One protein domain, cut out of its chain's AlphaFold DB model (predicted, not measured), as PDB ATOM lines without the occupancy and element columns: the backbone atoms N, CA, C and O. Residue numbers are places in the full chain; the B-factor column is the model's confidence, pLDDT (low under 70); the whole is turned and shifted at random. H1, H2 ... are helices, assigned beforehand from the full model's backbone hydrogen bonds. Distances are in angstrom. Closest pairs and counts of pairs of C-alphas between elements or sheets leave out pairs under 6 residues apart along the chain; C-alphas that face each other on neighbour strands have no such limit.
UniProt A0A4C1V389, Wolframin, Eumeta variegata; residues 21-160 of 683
ATOM      1  N   SER A  21     260.702 349.902 251.705       63.03
ATOM      2  CA  SER A  21     259.274 349.640 251.481       63.03
ATOM      3  C   SER A  21     258.389 350.702 252.139       63.03
ATOM      4  O   SER A  21     257.472 351.205 251.493       63.03
ATOM      5  N   LEU A  22     258.711 351.125 253.368       66.62
ATOM      6  CA  LEU A  22     258.014 352.220 254.052       66.62
ATOM      7  C   LEU A  22     258.198 353.569 253.343       66.62
ATOM      8  O   LEU A  22     257.241 354.336 253.242       66.62
ATOM      9  N   ARG A  23     259.388 353.859 252.796       71.56
ATOM     10  CA  ARG A  23     259.628 355.076 251.998       71.56
ATOM     11  C   ARG A  23     258.808 355.074 250.706       71.56
ATOM     12  O   ARG A  23     258.215 356.095 250.374       71.56
ATOM     13  N   ARG A  24     258.715 353.935 250.009       76.06
ATOM     14  CA  ARG A  24     257.863 353.793 248.811       76.06
ATOM     15  C   ARG A  24     256.382 353.956 249.136       76.06
ATOM     16  O   ARG A  24     255.703 354.703 248.443       76.06
ATOM     17  N   LEU A  25     255.910 353.319 250.206       76.19
ATOM     18  CA  LEU A  25     254.525 353.442 250.654       76.19
ATOM     19  C   LEU A  25     254.197 354.886 251.055       76.19
ATOM     20  O   LEU A  25     253.144 355.402 250.700       76.19
ATOM     21  N   ARG A  26     255.121 355.584 251.723       78.94
ATOM     22  CA  ARG A  26     254.927 356.993 252.085       78.94
ATOM     23  C   ARG A  26     254.946 357.935 250.880       78.94
ATOM     24  O   ARG A  26     254.174 358.889 250.867       78.94
ATOM     25  N   ASN A  27     255.761 357.650 249.865       80.81
ATOM     26  CA  ASN A  27     255.710 358.367 248.588       80.81
ATOM     27  C   ASN A  27     254.349 358.181 247.901       80.81
ATOM     28  O   ASN A  27     253.747 359.167 247.494       80.81
ATOM     29  N   GLN A  28     253.827 356.951 247.860       76.06
ATOM     30  CA  GLN A  28     252.497 356.670 247.306       76.06
ATOM     31  C   GLN A  28     251.391 357.399 248.079       76.06
ATOM     32  O   GLN A  28     250.562 358.065 247.474       76.06
ATOM     33  N   LEU A  29     251.422 357.374 249.415       75.81
ATOM     34  CA  LEU A  29     250.445 358.096 250.238       75.81
ATOM     35  C   LEU A  29     250.496 359.617 250.033       75.81
ATOM     36  O   LEU A  29     249.463 360.285 250.093       75.81
ATOM     37  N   ALA A  30     251.684 360.182 249.811       77.56
ATOM     38  CA  ALA A  30     251.828 361.604 249.519       77.56
ATOM     39  C   ALA A  30     251.284 361.967 248.128       77.56
ATOM     40  O   ALA A  30     250.598 362.986 248.000       77.56
ATOM     41  N   GLU A  31     251.528 361.121 247.123       76.38
ATOM     42  CA  GLU A  31     250.940 361.230 245.779       76.38
ATOM     43  C   GLU A  31     249.410 361.069 245.804       76.38
ATOM     44  O   GLU A  31     248.706 361.778 245.086       76.38
ATOM     45  N   ASP A  32     248.891 360.221 246.694       69.56
ATOM     46  CA  ASP A  32     247.456 360.012 246.927       69.56
ATOM     47  C   ASP A  32     246.778 361.161 247.694       69.56
ATOM     48  O   ASP A  32     245.556 361.158 247.869       69.56
ATOM     49  N   GLY A  33     247.551 362.157 248.139       71.06
ATOM     50  CA  GLY A  33     247.033 363.372 248.761       71.06
ATOM     51  C   GLY A  33     247.048 363.389 250.291       71.06
ATOM     52  O   GLY A  33     246.429 364.270 250.870       71.06
ATOM     53  N   CYS A  34     247.741 362.478 250.980       81.38
ATOM     54  CA  CYS A  34     247.838 362.502 252.445       81.38
ATOM     55  C   CYS A  34     248.724 363.665 252.945       81.38
ATOM     56  O   CYS A  34     249.952 363.585 252.854       81.38
ATOM     57  N   ALA A  35     248.126 364.715 253.532       80.69
ATOM     58  CA  ALA A  35     248.857 365.884 254.052       80.69
ATOM     59  C   ALA A  35     250.003 365.534 255.019       80.69
ATOM     60  O   ALA A  35     251.078 366.126 254.932       80.69
ATOM     61  N   GLU A  36     249.811 364.572 255.923       84.25
ATOM     62  CA  GLU A  36     250.850 364.182 256.890       84.25
ATOM     63  C   GLU A  36     252.071 363.573 256.190       84.25
ATOM     64  O   GLU A  36     253.216 363.922 256.486       84.25
ATOM     65  N   SER A  37     251.834 362.710 255.198       86.56
ATOM     66  CA  SER A  37     252.904 362.109 254.398       86.56
ATOM     67  C   SER A  37     253.637 363.164 253.564       86.56
ATOM     68  O   SER A  37     254.866 363.141 253.503       86.56
ATOM     69  N   GLN A  38     252.909 364.133 252.998       88.56
ATOM     70  CA  GLN A  38     253.475 365.253 252.235       88.56
ATOM     71  C   GLN A  38     254.399 366.131 253.093       88.56
ATOM     72  O   GLN A  38     255.500 366.473 252.663       88.56
ATOM     73  N   VAL A  39     254.007 366.445 254.332       89.31
ATOM     74  CA  VAL A  39     254.832 367.243 255.259       89.31
ATOM     75  C   VAL A  39     256.108 366.508 255.650       89.31
ATOM     76  O   VAL A  39     257.179 367.115 255.703       89.31
ATOM     77  N   VAL A  40     256.022 365.206 255.922       87.94
ATOM     78  CA  VAL A  40     257.198 364.421 256.310       87.94
ATOM     79  C   VAL A  40     258.181 364.282 255.147       87.94
ATOM     80  O   VAL A  40     259.384 364.430 255.362       87.94
ATOM     81  N   LEU A  41     257.700 364.064 253.920       87.31
ATOM     82  CA  LEU A  41     258.564 364.044 252.734       87.31
ATOM     83  C   LEU A  41     259.190 365.412 252.460       87.31
ATOM     84  O   LEU A  41     260.380 365.482 252.161       87.31
ATOM     85  N   ALA A  42     258.437 366.500 252.626       87.75
ATOM     86  CA  ALA A  42     258.976 367.847 252.471       87.75
ATOM     87  C   ALA A  42     260.111 368.135 253.466       87.75
ATOM     88  O   ALA A  42     261.132 368.690 253.078       87.75
ATOM     89  N   LYS A  43     259.975 367.720 254.733       88.50
ATOM     90  CA  LYS A  43     261.058 367.836 255.725       88.50
ATOM     91  C   LYS A  43     262.293 367.042 255.312       88.50
ATOM     92  O   LYS A  43     263.392 367.579 255.359       88.50
ATOM     93  N   GLN A  44     262.104 365.804 254.850       87.69
ATOM     94  CA  GLN A  44     263.208 364.964 254.378       87.69
ATOM     95  C   GLN A  44     263.958 365.616 253.210       87.69
ATOM     96  O   GLN A  44     265.182 365.653 253.235       87.69
ATOM     97  N   LEU A  45     263.237 366.187 252.242       85.50
ATOM     98  CA  LEU A  45     263.827 366.891 251.098       85.50
ATOM     99  C   LEU A  45     264.550 368.190 251.494       85.50
ATOM    100  O   LEU A  45     265.511 368.578 250.838       85.50
ATOM    101  N   LEU A  46     264.105 368.866 252.560       84.44
ATOM    102  CA  LEU A  46     264.757 370.075 253.082       84.44
ATOM    103  C   LEU A  46     266.008 369.771 253.923       84.44
ATOM    104  O   LEU A  46     266.883 370.629 254.035       84.44
ATOM    105  N   GLU A  47     266.081 368.587 254.530       83.00
ATOM    106  CA  GLU A  47     267.193 368.139 255.382       83.00
ATOM    107  C   GLU A  47     268.244 367.308 254.618       83.00
ATOM    108  O   GLU A  47     269.329 367.046 255.143       83.00
ATOM    109  N   GLU A  48     267.944 366.896 253.382       83.00
ATOM    110  CA  GLU A  48     268.839 366.097 252.544       83.00
ATOM    111  C   GLU A  48     270.108 366.885 252.171       83.00
ATOM    112  O   GLU A  48     270.062 368.029 251.716       83.00
ATOM    113  N   LYS A  49     271.276 366.269 252.392       72.69
ATOM    114  CA  LYS A  49     272.576 366.874 252.076       72.69
ATOM    115  C   LYS A  49     272.857 366.726 250.582       72.69
ATOM    116  O   LYS A  49     273.154 365.625 250.128       72.69
ATOM    117  N   CYS A  50     272.801 367.829 249.841       74.75
ATOM    118  CA  CYS A  50     273.124 367.858 248.413       74.75
ATOM    119  C   CYS A  50     274.585 368.268 248.175       74.75
ATOM    120  O   CYS A  50     275.072 369.207 248.804       74.75
ATOM    121  N   GLU A  51     275.263 367.601 247.238       70.94
ATOM    122  CA  GLU A  51     276.631 367.951 246.817       70.94
ATOM    123  C   GLU A  51     276.652 369.125 245.822       70.94
ATOM    124  O   GLU A  51     277.597 369.913 245.813       70.94
ATOM    125  N   LEU A  52     275.590 369.285 245.020       76.94
ATOM    126  CA  LEU A  52     275.396 370.414 244.109       76.94
ATOM    127  C   LEU A  52     274.303 371.371 244.603       76.94
ATOM    128  O   LEU A  52     273.204 370.961 244.980       76.94
ATOM    129  N   GLU A  53     274.557 372.678 244.481       72.44
ATOM    130  CA  GLU A  53     273.552 373.721 244.750       72.44
ATOM    131  C   GLU A  53     272.339 373.620 243.799       72.44
ATOM    132  O   GLU A  53     271.224 373.958 244.185       72.44
ATOM    133  N   ALA A  54     272.508 373.073 242.586       75.12
ATOM    134  CA  ALA A  54     271.395 372.815 241.665       75.12
ATOM    135  C   ALA A  54     270.403 371.768 242.211       75.12
ATOM    136  O   ALA A  54     269.189 371.963 242.114       75.12
ATOM    137  N   ASP A  55     270.911 370.708 242.844       77.69
ATOM    138  CA  ASP A  55     270.094 369.648 243.450       77.69
ATOM    139  C   ASP A  55     269.426 370.123 244.741       77.69
ATOM    140  O   ASP A  55     268.301 369.758 245.066       77.69
ATOM    141  N   LYS A  56     270.089 371.020 245.472       79.19
ATOM    142  CA  LYS A  56     269.502 371.691 246.634       79.19
ATOM    143  C   LYS A  56     268.328 372.586 246.236       79.19
ATOM    144  O   LYS A  56     267.298 372.581 246.904       79.19
ATOM    145  N   VAL A  57     268.448 373.322 245.128       81.00
ATOM    146  CA  VAL A  57     267.358 374.153 244.595       81.00
ATOM    147  C   VAL A  57     266.210 373.293 244.057       81.00
ATOM    148  O   VAL A  57     265.049 373.645 244.274       81.00
ATOM    149  N   SER A  58     266.486 372.171 243.384       82.12
ATOM    150  CA  SER A  58     265.436 371.272 242.878       82.12
ATOM    151  C   SER A  58     264.685 370.564 244.015       82.12
ATOM    152  O   SER A  58     263.452 370.604 244.033       82.12
ATOM    153  N   ASN A  59     265.399 370.037 245.013       84.06
ATOM    154  CA  ASN A  59     264.805 369.442 246.213       84.06
ATOM    155  C   ASN A  59     263.979 370.468 246.994       84.06
ATOM    156  O   ASN A  59     262.874 370.165 247.443       84.06
ATOM    157  N   PHE A  60     264.459 371.712 247.092       84.44
ATOM    158  CA  PHE A  60     263.712 372.794 247.727       84.44
ATOM    159  C   PHE A  60     262.422 373.138 246.968       84.44
ATOM    160  O   PHE A  60     261.386 373.341 247.602       84.44
ATOM    161  N   LYS A  61     262.444 373.172 245.626       84.12
ATOM    162  CA  LYS A  61     261.227 373.361 244.812       84.12
ATOM    163  C   LYS A  61     260.221 372.248 245.080       84.12
ATOM    164  O   LYS A  61     259.081 372.548 245.418       84.12
ATOM    165  N   GLN A  62     260.655 370.991 245.020       85.12
ATOM    166  CA  GLN A  62     259.781 369.842 245.250       85.12
ATOM    167  C   GLN A  62     259.215 369.818 246.679       85.12
ATOM    168  O   GLN A  62     258.029 369.562 246.877       85.12
ATOM    169  N   ALA A  63     260.028 370.150 247.685       87.31
ATOM    170  CA  ALA A  63     259.562 370.301 249.059       87.31
ATOM    171  C   ALA A  63     258.502 371.407 249.191       87.31
ATOM    172  O   ALA A  63     257.528 371.241 249.926       87.31
ATOM    173  N   LEU A  64     258.661 372.519 248.466       88.06
ATOM    174  CA  LEU A  64     257.691 373.611 248.470       88.06
ATOM    175  C   LEU A  64     256.351 373.183 247.863       88.06
ATOM    176  O   LEU A  64     255.313 373.550 248.401       88.06
ATOM    177  N   GLU A  65     256.351 372.382 246.798       85.31
ATOM    178  CA  GLU A  65     255.114 371.854 246.201       85.31
ATOM    179  C   GLU A  65     254.340 370.963 247.173       85.31
ATOM    180  O   GLU A  65     253.138 371.155 247.359       85.31
ATOM    181  N   TRP A  66     255.031 370.058 247.870       88.25
ATOM    182  CA  TRP A  66     254.410 369.228 248.902       88.25
ATOM    183  C   TRP A  66     253.853 370.054 250.065       88.25
ATOM    184  O   TRP A  66     252.759 369.769 250.557       88.25
ATOM    185  N   LEU A  67     254.567 371.104 250.483       88.25
ATOM    186  CA  LEU A  67     254.093 372.011 251.528       88.25
ATOM    187  C   LEU A  67     252.868 372.814 251.084       88.25
ATOM    188  O   LEU A  67     251.938 372.925 251.876       88.25
ATOM    189  N   ILE A  68     252.834 373.322 249.847       85.12
ATOM    190  CA  ILE A  68     251.676 374.036 249.282       85.12
ATOM    191  C   ILE A  68     250.439 373.123 249.307       85.12
ATOM    192  O   ILE A  68     249.419 373.481 249.905       85.12
ATOM    193  N   CYS A  69     250.568 371.900 248.786       81.81
ATOM    194  CA  CYS A  69     249.491 370.909 248.784       81.81
ATOM    195  C   CYS A  69     248.975 370.593 250.197       81.81
ATOM    196  O   CYS A  69     247.763 370.564 250.419       81.81
ATOM    197  N   ALA A  70     249.869 370.411 251.174       85.19
ATOM    198  CA  ALA A  70     249.483 370.143 252.559       85.19
ATOM    199  C   ALA A  70     248.857 371.372 253.250       85.19
ATOM    200  O   ALA A  70     247.957 371.227 254.086       85.19
ATOM    201  N   THR A  71     249.284 372.592 252.902       83.81
ATOM    202  CA  THR A  71     248.673 373.826 253.422       83.81
ATOM    203  C   THR A  71     247.264 374.058 252.905       83.81
ATOM    204  O   THR A  71     246.405 374.470 253.683       83.81
ATOM    205  N   GLU A  72     246.993 373.731 251.644       77.44
ATOM    206  CA  GLU A  72     245.654 373.838 251.052       77.44
ATOM    207  C   GLU A  72     244.681 372.809 251.642       77.44
ATOM    208  O   GLU A  72     243.478 373.038 251.693       77.44
ATOM    209  N   GLN A  73     245.194 371.703 252.181       75.19
ATOM    210  CA  GLN A  73     244.394 370.753 252.958       75.19
ATOM    211  C   GLN A  73     244.110 371.221 254.396       75.19
ATOM    212  O   GLN A  73     243.313 370.585 255.092       75.19
ATOM    213  N   GLY A  74     244.721 372.328 254.833       73.81
ATOM    214  CA  GLY A  74     244.552 372.913 256.163       73.81
ATOM    215  C   GLY A  74     245.561 372.435 257.212       73.81
ATOM    216  O   GLY A  74     245.331 372.651 258.402       73.81
ATOM    217  N   HIS A  75     246.675 371.800 256.822       83.38
ATOM    218  CA  HIS A  75     247.642 371.268 257.787       83.38
ATOM    219  C   HIS A  75     248.440 372.397 258.481       83.38
ATOM    220  O   HIS A  75     249.196 373.126 257.825       83.38
ATOM    221  N   PRO A  76     248.358 372.542 259.820       80.69
ATOM    222  CA  PRO A  76     248.920 373.696 260.526       80.69
ATOM    223  C   PRO A  76     250.453 373.712 260.512       80.69
ATOM    224  O   PRO A  76     251.069 374.771 260.404       80.69
ATOM    225  N   GLU A  77     251.090 372.540 260.593       87.19
ATOM    226  CA  GLU A  77     252.552 372.437 260.562       87.19
ATOM    227  C   GLU A  77     253.140 372.776 259.185       87.19
ATOM    228  O   GLU A  77     254.125 373.511 259.107       87.19
ATOM    229  N   ALA A  78     252.490 372.327 258.104       87.06
ATOM    230  CA  ALA A  78     252.864 372.656 256.735       87.06
ATOM    231  C   ALA A  78     252.884 374.173 256.536       87.06
ATOM    232  O   ALA A  78     253.826 374.714 255.967       87.06
ATOM    233  N   ARG A  79     251.892 374.876 257.101       85.38
ATOM    234  CA  ARG A  79     251.766 376.335 256.990       85.38
ATOM    235  C   ARG A  79     252.917 377.069 257.664       85.38
ATOM    236  O   ARG A  79     253.447 378.032 257.112       85.38
ATOM    237  N   ARG A  80     253.340 376.595 258.839       87.12
ATOM    238  CA  ARG A  80     254.500 377.148 259.558       87.12
ATOM    239  C   ARG A  80     255.802 376.902 258.798       87.12
ATOM    240  O   ARG A  80     256.633 377.806 258.717       87.12
ATOM    241  N   LEU A  81     255.975 375.703 258.237       86.62
ATOM    242  CA  LEU A  81     257.150 375.354 257.436       86.62
ATOM    243  C   LEU A  81     257.198 376.159 256.136       86.62
ATOM    244  O   LEU A  81     258.241 376.723 255.829       86.62
ATOM    245  N   LEU A  82     256.070 376.326 255.447       87.56
ATOM    246  CA  LEU A  82     255.968 377.132 254.231       87.56
ATOM    247  C   LEU A  82     256.355 378.599 254.490       87.56
ATOM    248  O   LEU A  82     257.152 379.174 253.751       87.56
ATOM    249  N   HIS A  83     255.882 379.185 255.595       86.00
ATOM    250  CA  HIS A  83     256.266 380.542 256.003       86.00
ATOM    251  C   HIS A  83     257.770 380.661 256.317       86.00
ATOM    252  O   HIS A  83     258.389 381.697 256.056       86.00
ATOM    253  N   ARG A  84     258.387 379.610 256.876       85.44
ATOM    254  CA  ARG A  84     259.837 379.560 257.125       85.44
ATOM    255  C   ARG A  84     260.625 379.453 255.818       85.44
ATOM    256  O   ARG A  84     261.606 380.175 255.663       85.44
ATOM    257  N   SER A  85     260.163 378.631 254.879       83.88
ATOM    258  CA  SER A  85     260.782 378.435 253.563       83.88
ATOM    259  C   SER A  85     260.718 379.686 252.680       83.88
ATOM    260  O   SER A  85     261.641 379.956 251.924       83.88
ATOM    261  N   ILE A  86     259.677 380.514 252.794       83.38
ATOM    262  CA  ILE A  86     259.627 381.794 252.061       83.38
ATOM    263  C   ILE A  86     260.655 382.792 252.621       83.38
ATOM    264  O   ILE A  86     261.244 383.565 251.869       83.38
ATOM    265  N   ARG A  87     260.902 382.768 253.938       80.81
ATOM    266  CA  ARG A  87     261.864 383.661 254.606       80.81
ATOM    267  C   ARG A  87     263.321 383.212 254.432       80.81
ATOM    268  O   ARG A  87     264.210 384.043 254.570       80.81
ATOM    269  N   SER A  88     263.580 381.938 254.126       77.69
ATOM    270  CA  SER A  88     264.946 381.411 253.991       77.69
ATOM    271  C   SER A  88     265.691 381.896 252.743       77.69
ATOM    272  O   SER A  88     266.902 381.724 252.683       77.69
ATOM    273  N   GLY A  89     265.009 382.497 251.758       72.12
ATOM    274  CA  GLY A  89     265.648 383.192 250.628       72.12
ATOM    275  C   GLY A  89     266.447 382.306 249.661       72.12
ATOM    276  O   GLY A  89     267.225 382.826 248.872       72.12
ATOM    277  N   VAL A  90     266.260 380.981 249.709       75.25
ATOM    278  CA  VAL A  90     267.004 379.996 248.890       75.25
ATOM    279  C   VAL A  90     266.700 380.144 247.391       75.25
ATOM    280  O   VAL A  90     267.518 379.796 246.547       75.25
ATOM    281  N   ILE A  91     265.521 380.668 247.051       75.75
ATOM    282  CA  ILE A  91     265.041 380.872 245.682       75.75
ATOM    283  C   ILE A  91     264.596 382.339 245.533       75.75
ATOM    284  O   ILE A  91     264.035 382.908 246.470       75.75
ATOM    285  N   SER A  92     264.835 382.953 244.363       73.75
ATOM    286  CA  SER A  92     264.429 384.346 244.084       73.75
ATOM    287  C   SER A  92     262.916 384.543 244.245       73.75
ATOM    288  O   SER A  92     262.130 383.677 243.850       73.75
ATOM    289  N   ALA A  93     262.515 385.699 244.782       70.50
ATOM    290  CA  ALA A  93     261.133 386.048 245.113       70.50
ATOM    291  C   ALA A  93     260.161 386.042 243.915       70.50
ATOM    292  O   ALA A  93     258.955 385.929 244.135       70.50
ATOM    293  N   GLU A  94     260.683 386.137 242.690       68.31
ATOM    294  CA  GLU A  94     259.930 386.137 241.426       68.31
ATOM    295  C   GLU A  94     259.633 384.726 240.892       68.31
ATOM    296  O   GLU A  94     258.900 384.563 239.921       68.31
ATOM    297  N   ASN A  95     260.175 383.673 241.514       80.50
ATOM    298  CA  ASN A  95     259.908 382.311 241.061       80.50
ATOM    299  C   ASN A  95     258.437 381.928 241.268       80.50
ATOM    300  O   ASN A  95     257.888 382.105 242.360       80.50
ATOM    301  N   SER A  96     257.847 381.286 240.255       76.00
ATOM    302  CA  SER A  96     256.447 380.830 240.241       76.00
ATOM    303  C   SER A  96     256.050 380.047 241.498       76.00
ATOM    304  O   SER A  96     254.981 380.263 242.064       76.00
ATOM    305  N   CYS A  97     256.947 379.197 242.003       73.62
ATOM    306  CA  CYS A  97     256.735 378.404 243.213       73.62
ATOM    307  C   CYS A  97     256.552 379.273 244.475       73.62
ATOM    308  O   CYS A  97     255.698 378.972 245.308       73.62
ATOM    309  N   ILE A  98     257.314 380.365 244.615       80.56
ATOM    310  CA  ILE A  98     257.208 381.289 245.757       80.56
ATOM    311  C   ILE A  98     255.972 382.175 245.625       80.56
ATOM    312  O   ILE A  98     255.293 382.411 246.624       80.56
ATOM    313  N   VAL A  99     255.658 382.643 244.415       80.69
ATOM    314  CA  VAL A  99     254.429 383.404 244.149       80.69
ATOM    315  C   VAL A  99     253.203 382.566 244.525       80.69
ATOM    316  O   VAL A  99     252.366 383.025 245.302       80.69
ATOM    317  N   ARG A 100     253.163 381.296 244.101       78.69
ATOM    318  CA  ARG A 100     252.113 380.330 244.465       78.69
ATOM    319  C   ARG A 100     252.052 380.071 245.974       78.69
ATOM    320  O   ARG A 100     250.969 380.051 246.551       78.69
ATOM    321  N   ALA A 101     253.202 379.938 246.641       80.81
ATOM    322  CA  ALA A 101     253.265 379.773 248.096       80.81
ATOM    323  C   ALA A 101     252.742 381.000 248.864       80.81
ATOM    324  O   ALA A 101     252.033 380.848 249.859       80.81
ATOM    325  N   LYS A 102     253.060 382.218 248.405       82.81
ATOM    326  CA  LYS A 102     252.541 383.467 248.985       82.81
ATOM    327  C   LYS A 102     251.029 383.577 248.790       82.81
ATOM    328  O   LYS A 102     250.336 383.814 249.773       82.81
ATOM    329  N   ALA A 103     250.539 383.320 247.576       78.62
ATOM    330  CA  ALA A 103     249.110 383.312 247.261       78.62
ATOM    331  C   ALA A 103     248.334 382.305 248.130       78.62
ATOM    332  O   ALA A 103     247.285 382.625 248.682       78.62
ATOM    333  N   CYS A 104     248.897 381.113 248.343       77.88
ATOM    334  CA  CYS A 104     248.324 380.095 249.224       77.88
ATOM    335  C   CYS A 104     248.231 380.557 250.693       77.88
ATOM    336  O   CYS A 104     247.250 380.274 251.378       77.88
ATOM    337  N   LEU A 105     249.225 381.301 251.193       79.75
ATOM    338  CA  LEU A 105     249.213 381.822 252.565       79.75
ATOM    339  C   LEU A 105     248.221 382.974 252.770       79.75
ATOM    340  O   LEU A 105     247.718 383.119 253.891       79.75
ATOM    341  N   THR A 106     247.973 383.765 251.723       80.25
ATOM    342  CA  THR A 106     247.007 384.875 251.702       80.25
ATOM    343  C   THR A 106     245.582 384.438 251.363       80.25
ATOM    344  O   THR A 106     244.663 385.230 251.547       80.25
ATOM    345  N   ALA A 107     245.394 383.202 250.890       74.69
ATOM    346  CA  ALA A 107     244.101 382.679 250.467       74.69
ATOM    347  C   ALA A 107     243.048 382.720 251.585       74.69
ATOM    348  O   ALA A 107     243.327 382.413 252.755       74.69
ATOM    349  N   SER A 108     241.814 383.062 251.215       72.25
ATOM    350  CA  SER A 108     240.689 383.093 252.154       72.25
ATOM    351  C   SER A 108     240.254 381.677 252.564       72.25
ATOM    352  O   SER A 108     240.516 380.687 251.877       72.25
ATOM    353  N   ARG A 109     239.536 381.547 253.690       68.75
ATOM    354  CA  ARG A 109     239.028 380.240 254.154       68.75
ATOM    355  C   ARG A 109     238.121 379.568 253.114       68.75
ATOM    356  O   ARG A 109     238.162 378.350 252.993       68.75
ATOM    357  N   GLN A 110     237.319 380.345 252.388       66.69
ATOM    358  CA  GLN A 110     236.414 379.845 251.347       66.69
ATOM    359  C   GLN A 110     237.193 379.358 250.120       66.69
ATOM    360  O   GLN A 110     236.949 378.264 249.625       66.69
ATOM    361  N   GLU A 111     238.206 380.115 249.712       72.62
ATOM    362  CA  GLU A 111     239.097 379.782 248.603       72.62
ATOM    363  C   GLU A 111     239.884 378.485 248.866       72.62
ATOM    364  O   GLU A 111     239.985 377.628 247.995       72.62
ATOM    365  N   ILE A 112     240.373 378.275 250.094       69.44
ATOM    366  CA  ILE A 112     241.051 377.029 250.501       69.44
ATOM    367  C   ILE A 112     240.103 375.822 250.400       69.44
ATOM    368  O   ILE A 112     240.488 374.765 249.895       69.44
ATOM    369  N   VAL A 113     238.853 375.977 250.847       69.44
ATOM    370  CA  VAL A 113     237.823 374.928 250.759       69.44
ATOM    371  C   VAL A 113     237.497 374.613 249.298       69.44
ATOM    372  O   VAL A 113     237.397 373.440 248.944       69.44
ATOM    373  N   ALA A 114     237.400 375.633 248.445       70.88
ATOM    374  CA  ALA A 114     237.143 375.477 247.018       70.88
ATOM    375  C   ALA A 114     238.287 374.756 246.292       70.88
ATOM    376  O   ALA A 114     238.038 373.778 245.586       70.88
ATOM    377  N   ARG A 115     239.548 375.144 246.540       73.56
ATOM    378  CA  ARG A 115     240.725 374.446 245.989       73.56
ATOM    379  C   ARG A 115     240.766 372.980 246.412       73.56
ATOM    380  O   ARG A 115     241.047 372.108 245.590       73.56
ATOM    381  N   LYS A 116     240.462 372.696 247.682       69.69
ATOM    382  CA  LYS A 116     240.396 371.327 248.208       69.69
ATOM    383  C   LYS A 116     239.289 370.518 247.532       69.69
ATOM    384  O   LYS A 116     239.557 369.422 247.051       69.69
ATOM    385  N   ALA A 117     238.081 371.070 247.438       69.88
ATOM    386  CA  ALA A 117     236.942 370.411 246.804       69.88
ATOM    387  C   ALA A 117     237.193 370.116 245.315       69.88
ATOM    388  O   ALA A 117     236.924 369.006 244.859       69.88
ATOM    389  N   ALA A 118     237.772 371.068 244.577       70.62
ATOM    390  CA  ALA A 118     238.124 370.900 243.167       70.62
ATOM    391  C   ALA A 118     239.148 369.770 242.955       70.62
ATOM    392  O   ALA A 118     238.977 368.924 242.074       70.62
ATOM    393  N   ARG A 119     240.185 369.690 243.798       71.94
ATOM    394  CA  ARG A 119     241.181 368.608 243.722       71.94
ATOM    395  C   ARG A 119     240.636 367.260 244.162       71.94
ATOM    396  O   ARG A 119     240.962 366.258 243.534       71.94
ATOM    397  N   ASP A 120     239.797 367.220 245.192       66.12
ATOM    398  CA  ASP A 120     239.138 365.986 245.627       66.12
ATOM    399  C   ASP A 120     238.208 365.447 244.535       66.12
ATOM    400  O   ASP A 120     238.202 364.243 244.270       66.12
ATOM    401  N   LEU A 121     237.471 366.327 243.852       70.19
ATOM    402  CA  LEU A 121     236.645 365.974 242.701       70.19
ATOM    403  C   LEU A 121     237.500 365.402 241.566       70.19
ATOM    404  O   LEU A 121     237.221 364.303 241.085       70.19
ATOM    405  N   PHE A 122     238.574 366.095 241.181       71.62
ATOM    406  CA  PHE A 122     239.478 365.616 240.136       71.62
ATOM    407  C   PHE A 122     240.129 364.278 240.506       71.62
ATOM    408  O   PHE A 122     240.186 363.362 239.689       71.62
ATOM    409  N   ASN A 123     240.579 364.115 241.750       67.00
ATOM    410  CA  ASN A 123     241.185 362.876 242.228       67.00
ATOM    411  C   ASN A 123     240.178 361.724 242.268       67.00
ATOM    412  O   ASN A 123     240.539 360.595 241.932       67.00
ATOM    413  N   ARG A 124     238.913 361.983 242.618       65.81
ATOM    414  CA  ARG A 124     237.830 360.992 242.508       65.81
ATOM    415  C   ARG A 124     237.593 360.595 241.055       65.81
ATOM    416  O   ARG A 124     237.562 359.400 240.769       65.81
ATOM    417  N   LEU A 125     237.516 361.560 240.140       62.06
ATOM    418  CA  LEU A 125     237.389 361.298 238.701       62.06
ATOM    419  C   LEU A 125     238.573 360.467 238.178       62.06
ATOM    420  O   LEU A 125     238.373 359.443 237.523       62.06
ATOM    421  N   LYS A 126     239.803 360.826 238.557       60.66
ATOM    422  CA  LYS A 126     241.034 360.099 238.213       60.66
ATOM    423  C   LYS A 126     241.052 358.675 238.777       60.66
ATOM    424  O   LYS A 126     241.417 357.736 238.071       60.66
ATOM    425  N   ARG A 127     240.637 358.482 240.033       58.88
ATOM    426  CA  ARG A 127     240.619 357.171 240.705       58.88
ATOM    427  C   ARG A 127     239.582 356.229 240.086       58.88
ATOM    428  O   ARG A 127     239.852 355.043 239.938       58.88
ATOM    429  N   ILE A 128     238.434 356.759 239.662       51.53
ATOM    430  CA  ILE A 128     237.415 355.995 238.923       51.53
ATOM    431  C   ILE A 128     237.923 355.643 237.508       51.53
ATOM    432  O   ILE A 128     237.644 354.556 237.001       51.53
ATOM    433  N   HIS A 129     238.748 356.503 236.899       47.66
ATOM    434  CA  HIS A 129     239.389 356.265 235.599       47.66
ATOM    435  C   HIS A 129     240.523 355.217 235.639       47.66
ATOM    436  O   HIS A 129     240.723 354.487 234.665       47.66
ATOM    437  N   TYR A 130     241.222 355.058 236.772       46.69
ATOM    438  CA  TYR A 130     242.322 354.090 236.941       46.69
ATOM    439  C   TYR A 130     241.911 352.631 236.670       46.69
ATOM    440  O   TYR A 130     242.731 351.840 236.214       46.69
ATOM    441  N   LYS A 131     240.630 352.271 236.847       47.06
ATOM    442  CA  LYS A 131     240.138 350.914 236.539       47.06
ATOM    443  C   LYS A 131     240.126 350.590 235.029       47.06
ATOM    444  O   LYS A 131     239.994 349.425 234.675       47.06
ATOM    445  N   ILE A 132     240.281 351.588 234.148       44.06
ATOM    446  CA  ILE A 132     240.392 351.418 232.680       44.06
ATOM    447  C   ILE A 132     241.786 351.815 232.148       44.06
ATOM    448  O   ILE A 132     242.198 351.372 231.077       44.06
ATOM    449  N   LEU A 133     242.566 352.595 232.905       43.78
ATOM    450  CA  LEU A 133     243.881 353.114 232.509       43.78
ATOM    451  C   LEU A 133     245.028 352.090 232.675       43.78
ATOM    452  O   LEU A 133     246.104 352.430 233.154       43.78
ATOM    453  N   SER A 134     244.834 350.831 232.282       41.34
ATOM    454  CA  SER A 134     245.952 349.893 232.079       41.34
ATOM    455  C   SER A 134     246.412 349.827 230.615       41.34
ATOM    456  O   SER A 134     247.261 349.004 230.286       41.34
ATOM    457  N   LEU A 135     245.860 350.668 229.726       39.66
ATOM    458  CA  LEU A 135     246.100 350.599 228.275       39.66
ATOM    459  C   LEU A 135     246.369 351.940 227.563       39.66
ATOM    460  O   LEU A 135     246.585 351.929 226.356       39.66
ATOM    461  N   SER A 136     246.402 353.083 228.255       33.75
ATOM    462  CA  SER A 136     246.713 354.372 227.618       33.75
ATOM    463  C   SER A 136     247.742 355.146 228.432       33.75
ATOM    464  O   SER A 136     247.649 355.204 229.658       33.75
ATOM    465  N   ASN A 137     248.751 355.670 227.735       40.34
ATOM    466  CA  ASN A 137     249.900 356.389 228.281       40.34
ATOM    467  C   ASN A 137     249.475 357.431 229.324       40.34
ATOM    468  O   ASN A 137     248.506 358.154 229.123       40.34
ATOM    469  N   GLY A 138     250.212 357.488 230.439       48.75
ATOM    470  CA  GLY A 138     249.898 358.292 231.621       48.75
ATOM    471  C   GLY A 138     249.883 359.803 231.387       48.75
ATOM    472  O   GLY A 138     250.820 360.501 231.765       48.75
ATOM    473  N   GLU A 139     248.798 360.309 230.817       50.38
ATOM    474  CA  GLU A 139     248.554 361.732 230.619       50.38
ATOM    475  C   GLU A 139     247.712 362.322 231.769       50.38
ATOM    476  O   GLU A 139     246.824 361.672 232.324       50.38
ATOM    477  N   GLN A 140     248.047 363.551 232.181       52.97
ATOM    478  CA  GLN A 140     247.551 364.226 233.396       52.97
ATOM    479  C   GLN A 140     246.238 365.017 233.201       52.97
ATOM    480  O   GLN A 140     245.875 365.815 234.066       52.97
ATOM    481  N   TYR A 141     245.521 364.817 232.094       57.91
ATOM    482  CA  TYR A 141     244.324 365.588 231.742       57.91
ATOM    483  C   TYR A 141     243.117 364.690 231.441       57.91
ATOM    484  O   TYR A 141     243.273 363.540 231.034       57.91
ATOM    485  N   ILE A 142     241.908 365.215 231.657       60.00
ATOM    486  CA  ILE A 142     240.637 364.552 231.323       60.00
ATOM    487  C   ILE A 142     240.047 365.262 230.100       60.00
ATOM    488  O   ILE A 142     239.954 366.489 230.090       60.00
ATOM    489  N   THR A 143     239.650 364.522 229.063       60.91
ATOM    490  CA  THR A 143     238.963 365.127 227.906       60.91
ATOM    491  C   THR A 143     237.472 365.328 228.196       60.91
ATOM    492  O   THR A 143     236.860 364.552 228.936       60.91
ATOM    493  N   THR A 144     236.855 366.348 227.594       55.97
ATOM    494  CA  THR A 144     235.425 366.676 227.779       55.97
ATOM    495  C   THR A 144     234.504 365.498 227.431       55.97
ATOM    496  O   THR A 144     233.593 365.176 228.191       55.97
ATOM    497  N   ALA A 145     234.813 364.757 226.363       54.12
ATOM    498  CA  ALA A 145     234.077 363.555 225.965       54.12
ATOM    499  C   ALA A 145     234.196 362.393 226.975       54.12
ATOM    500  O   ALA A 145     233.240 361.640 227.184       54.12
ATOM    501  N   GLN A 146     235.360 362.226 227.621       57.72
ATOM    502  CA  GLN A 146     235.545 361.228 228.683       57.72
ATOM    503  C   GLN A 146     234.754 361.598 229.942       57.72
ATOM    504  O   GLN A 146     234.182 360.716 230.588       57.72
ATOM    505  N   LEU A 147     234.694 362.890 230.269       62.84
ATOM    506  CA  LEU A 147     233.938 363.408 231.404       62.84
ATOM    507  C   LEU A 147     232.424 363.248 231.199       62.84
ATOM    508  O   LEU A 147     231.745 362.704 232.071       62.84
ATOM    509  N   GLU A 148     231.902 363.636 230.032       54.91
ATOM    510  CA  GLU A 148     230.474 363.535 229.705       54.91
ATOM    511  C   GLU A 148     229.966 362.091 229.801       54.91
ATOM    512  O   GLU A 148     228.949 361.810 230.447       54.91
ATOM    513  N   ARG A 149     230.698 361.149 229.195       55.25
ATOM    514  CA  ARG A 149     230.327 359.730 229.188       55.25
ATOM    515  C   ARG A 149     230.217 359.169 230.606       55.25
ATOM    516  O   ARG A 149     229.320 358.377 230.882       55.25
ATOM    517  N   ARG A 150     231.086 359.613 231.518       58.88
ATOM    518  CA  ARG A 150     231.109 359.145 232.909       58.88
ATOM    519  C   ARG A 150     230.075 359.811 233.803       58.88
ATOM    520  O   ARG A 150     229.485 359.113 234.621       58.88
ATOM    521  N   ILE A 151     229.792 361.101 233.630       56.78
ATOM    522  CA  ILE A 151     228.679 361.760 234.338       56.78
ATOM    523  C   ILE A 151     227.359 361.068 233.976       56.78
ATOM    524  O   ILE A 151     226.554 360.760 234.853       56.78
ATOM    525  N   ARG A 152     227.175 360.732 232.694       52.56
ATOM    526  CA  ARG A 152     225.992 360.009 232.211       52.56
ATOM    527  C   ARG A 152     225.854 358.615 232.836       52.56
ATOM    528  O   ARG A 152     224.744 358.208 233.161       52.56
ATOM    529  N   GLU A 153     226.959 357.896 233.025       54.75
ATOM    530  CA  GLU A 153     226.977 356.595 233.709       54.75
ATOM    531  C   GLU A 153     226.701 356.705 235.215       54.75
ATOM    532  O   GLU A 153     225.980 355.878 235.762       54.75
ATOM    533  N   ILE A 154     227.225 357.729 235.894       54.81
ATOM    534  CA  ILE A 154     226.948 357.944 237.323       54.81
ATOM    535  C   ILE A 154     225.463 358.255 237.525       54.81
ATOM    536  O   ILE A 154     224.825 357.612 238.352       54.81
ATOM    537  N   CYS A 155     224.895 359.161 236.724       46.53
ATOM    538  CA  CYS A 155     223.479 359.515 236.815       46.53
ATOM    539  C   CYS A 155     222.547 358.323 236.549       46.53
ATOM    540  O   CYS A 155     221.491 358.222 237.166       46.53
ATOM    541  N   THR A 156     222.900 357.412 235.637       46.81
ATOM    542  CA  THR A 156     222.062 356.234 235.352       46.81
ATOM    543  C   THR A 156     222.140 355.183 236.455       46.81
ATOM    544  O   THR A 156     221.155 354.490 236.698       46.81
ATOM    545  N   VAL A 157     223.281 355.068 237.140       52.72
ATOM    546  CA  VAL A 157     223.446 354.172 238.292       52.72
ATOM    547  C   VAL A 157     222.727 354.717 239.525       52.72
ATOM    548  O   VAL A 157     222.049 353.943 240.192       52.72
ATOM    549  N   THR A 158     222.806 356.025 239.795       43.91
ATOM    550  CA  THR A 158     222.087 356.640 240.925       43.91
ATOM    551  C   THR A 158     220.575 356.529 240.753       43.91
ATOM    552  O   THR A 158     219.904 356.080 241.670       43.91
ATOM    553  N   MET A 159     220.045 356.789 239.549       43.12
ATOM    554  CA  MET A 159     218.604 356.640 239.281       43.12
ATOM    555  C   MET A 159     218.117 355.194 239.490       43.12
ATOM    556  O   MET A 159     217.021 354.984 239.988       43.12
ATOM    557  N   LYS A 160     218.942 354.187 239.159       45.56
ATOM    558  CA  LYS A 160     218.614 352.768 239.398       45.56
ATOM    559  C   LYS A 160     218.706 352.349 240.867       45.56
ATOM    560  O   LYS A 160     218.103 351.351 241.241       45.56
TER     561      LYS A 160
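AT A GLANCE: This is residues 21 to 160 of the 683 residues of the protein "Wolframin" of Eumeta variegata (UniProt A0A4C1V389). The longest helix, H6, runs as an arm out of a cluster of five helices, H1 to H5, and a seventh, H7, reached by a long loop of residues 130 to 143, lies off to one side of H6, near it but touching no helix. In the cluster H3 is in the middle: H2, H3 and H4 make a small up-and-down bundle, H5 packs on H3 and H4, and H1 packs on one part of H2. The printed part has 140 residues with seven named helices, H1 to H7 in chain order, and no named strand; its class is all helix. It is loose, with a radius of gyration of the C-alphas of 18.0 A, and spans 56 by 37 by 27 A, only just elongated.

HOW THE PARTS SIT: H6, residues 109 to 129, touches H3, residues 53 to 72, about perpendicular at 79 degrees; residue 72 alone of H3 and residues 112 to 116 alone of H6 take part, and the closest C-alphas, those of Glu 72 and Ile 112, are 5.6 A apart. H3 is the hub, touching four helices. H2, residues 35 to 47, forms a helical hairpin with H3, at a shallow tilt of 20 degrees, opposite ways; the closest C-alphas, of Ala 42 and Ala 63, are 4.2 A apart. H4, residues 76 to 87, forms another with residues 64 to 71 alone of H3, at a steep tilt of 39 degrees, closest at the C-alphas of Thr 71 and Arg 79, 5.3 A. H5, residues 96 to 106, touches H3 at a shallow tilt of 30 degrees, the same way, closest at the C-alphas of Ile 68 and Ala 101, 6.1 A. H1, residues 21 to 31, touches residues 36 to 41 alone of H2 at a steep tilt of 66 degrees, closest at the C-alphas of Ala 30 and Gln 38, 4.8 A. H7, residues 144 to 160, touches no helix, but H6 and H7 are near each other, their closest C-alphas 8.3 A apart. In H1 to H7 every O i to N i+4 pair is within hydrogen-bond range.

IN THESE COORDINATES: H1 begins at C-alpha 21, (259.274, 349.640, 251.481). H3 measures 28.6 A from first to last C-alpha. H6 measures 30.3 A, from C-alpha 109 at (239.028, 380.240, 254.154). H7 measures 24.7 A and ends at C-alpha 160, (218.614, 352.768, 239.398).

THE WHOLE: The C-alphas of Glu 51 and Lys 160, the two farthest apart, are 60.4 A apart. The printed part has no cut. The link from H6 to H7 is long, and residues 130 to 139 and 152 to 160 stand free. The mean pLDDT of the printed part is 71.6; residues 123 to 160 are among those under 70.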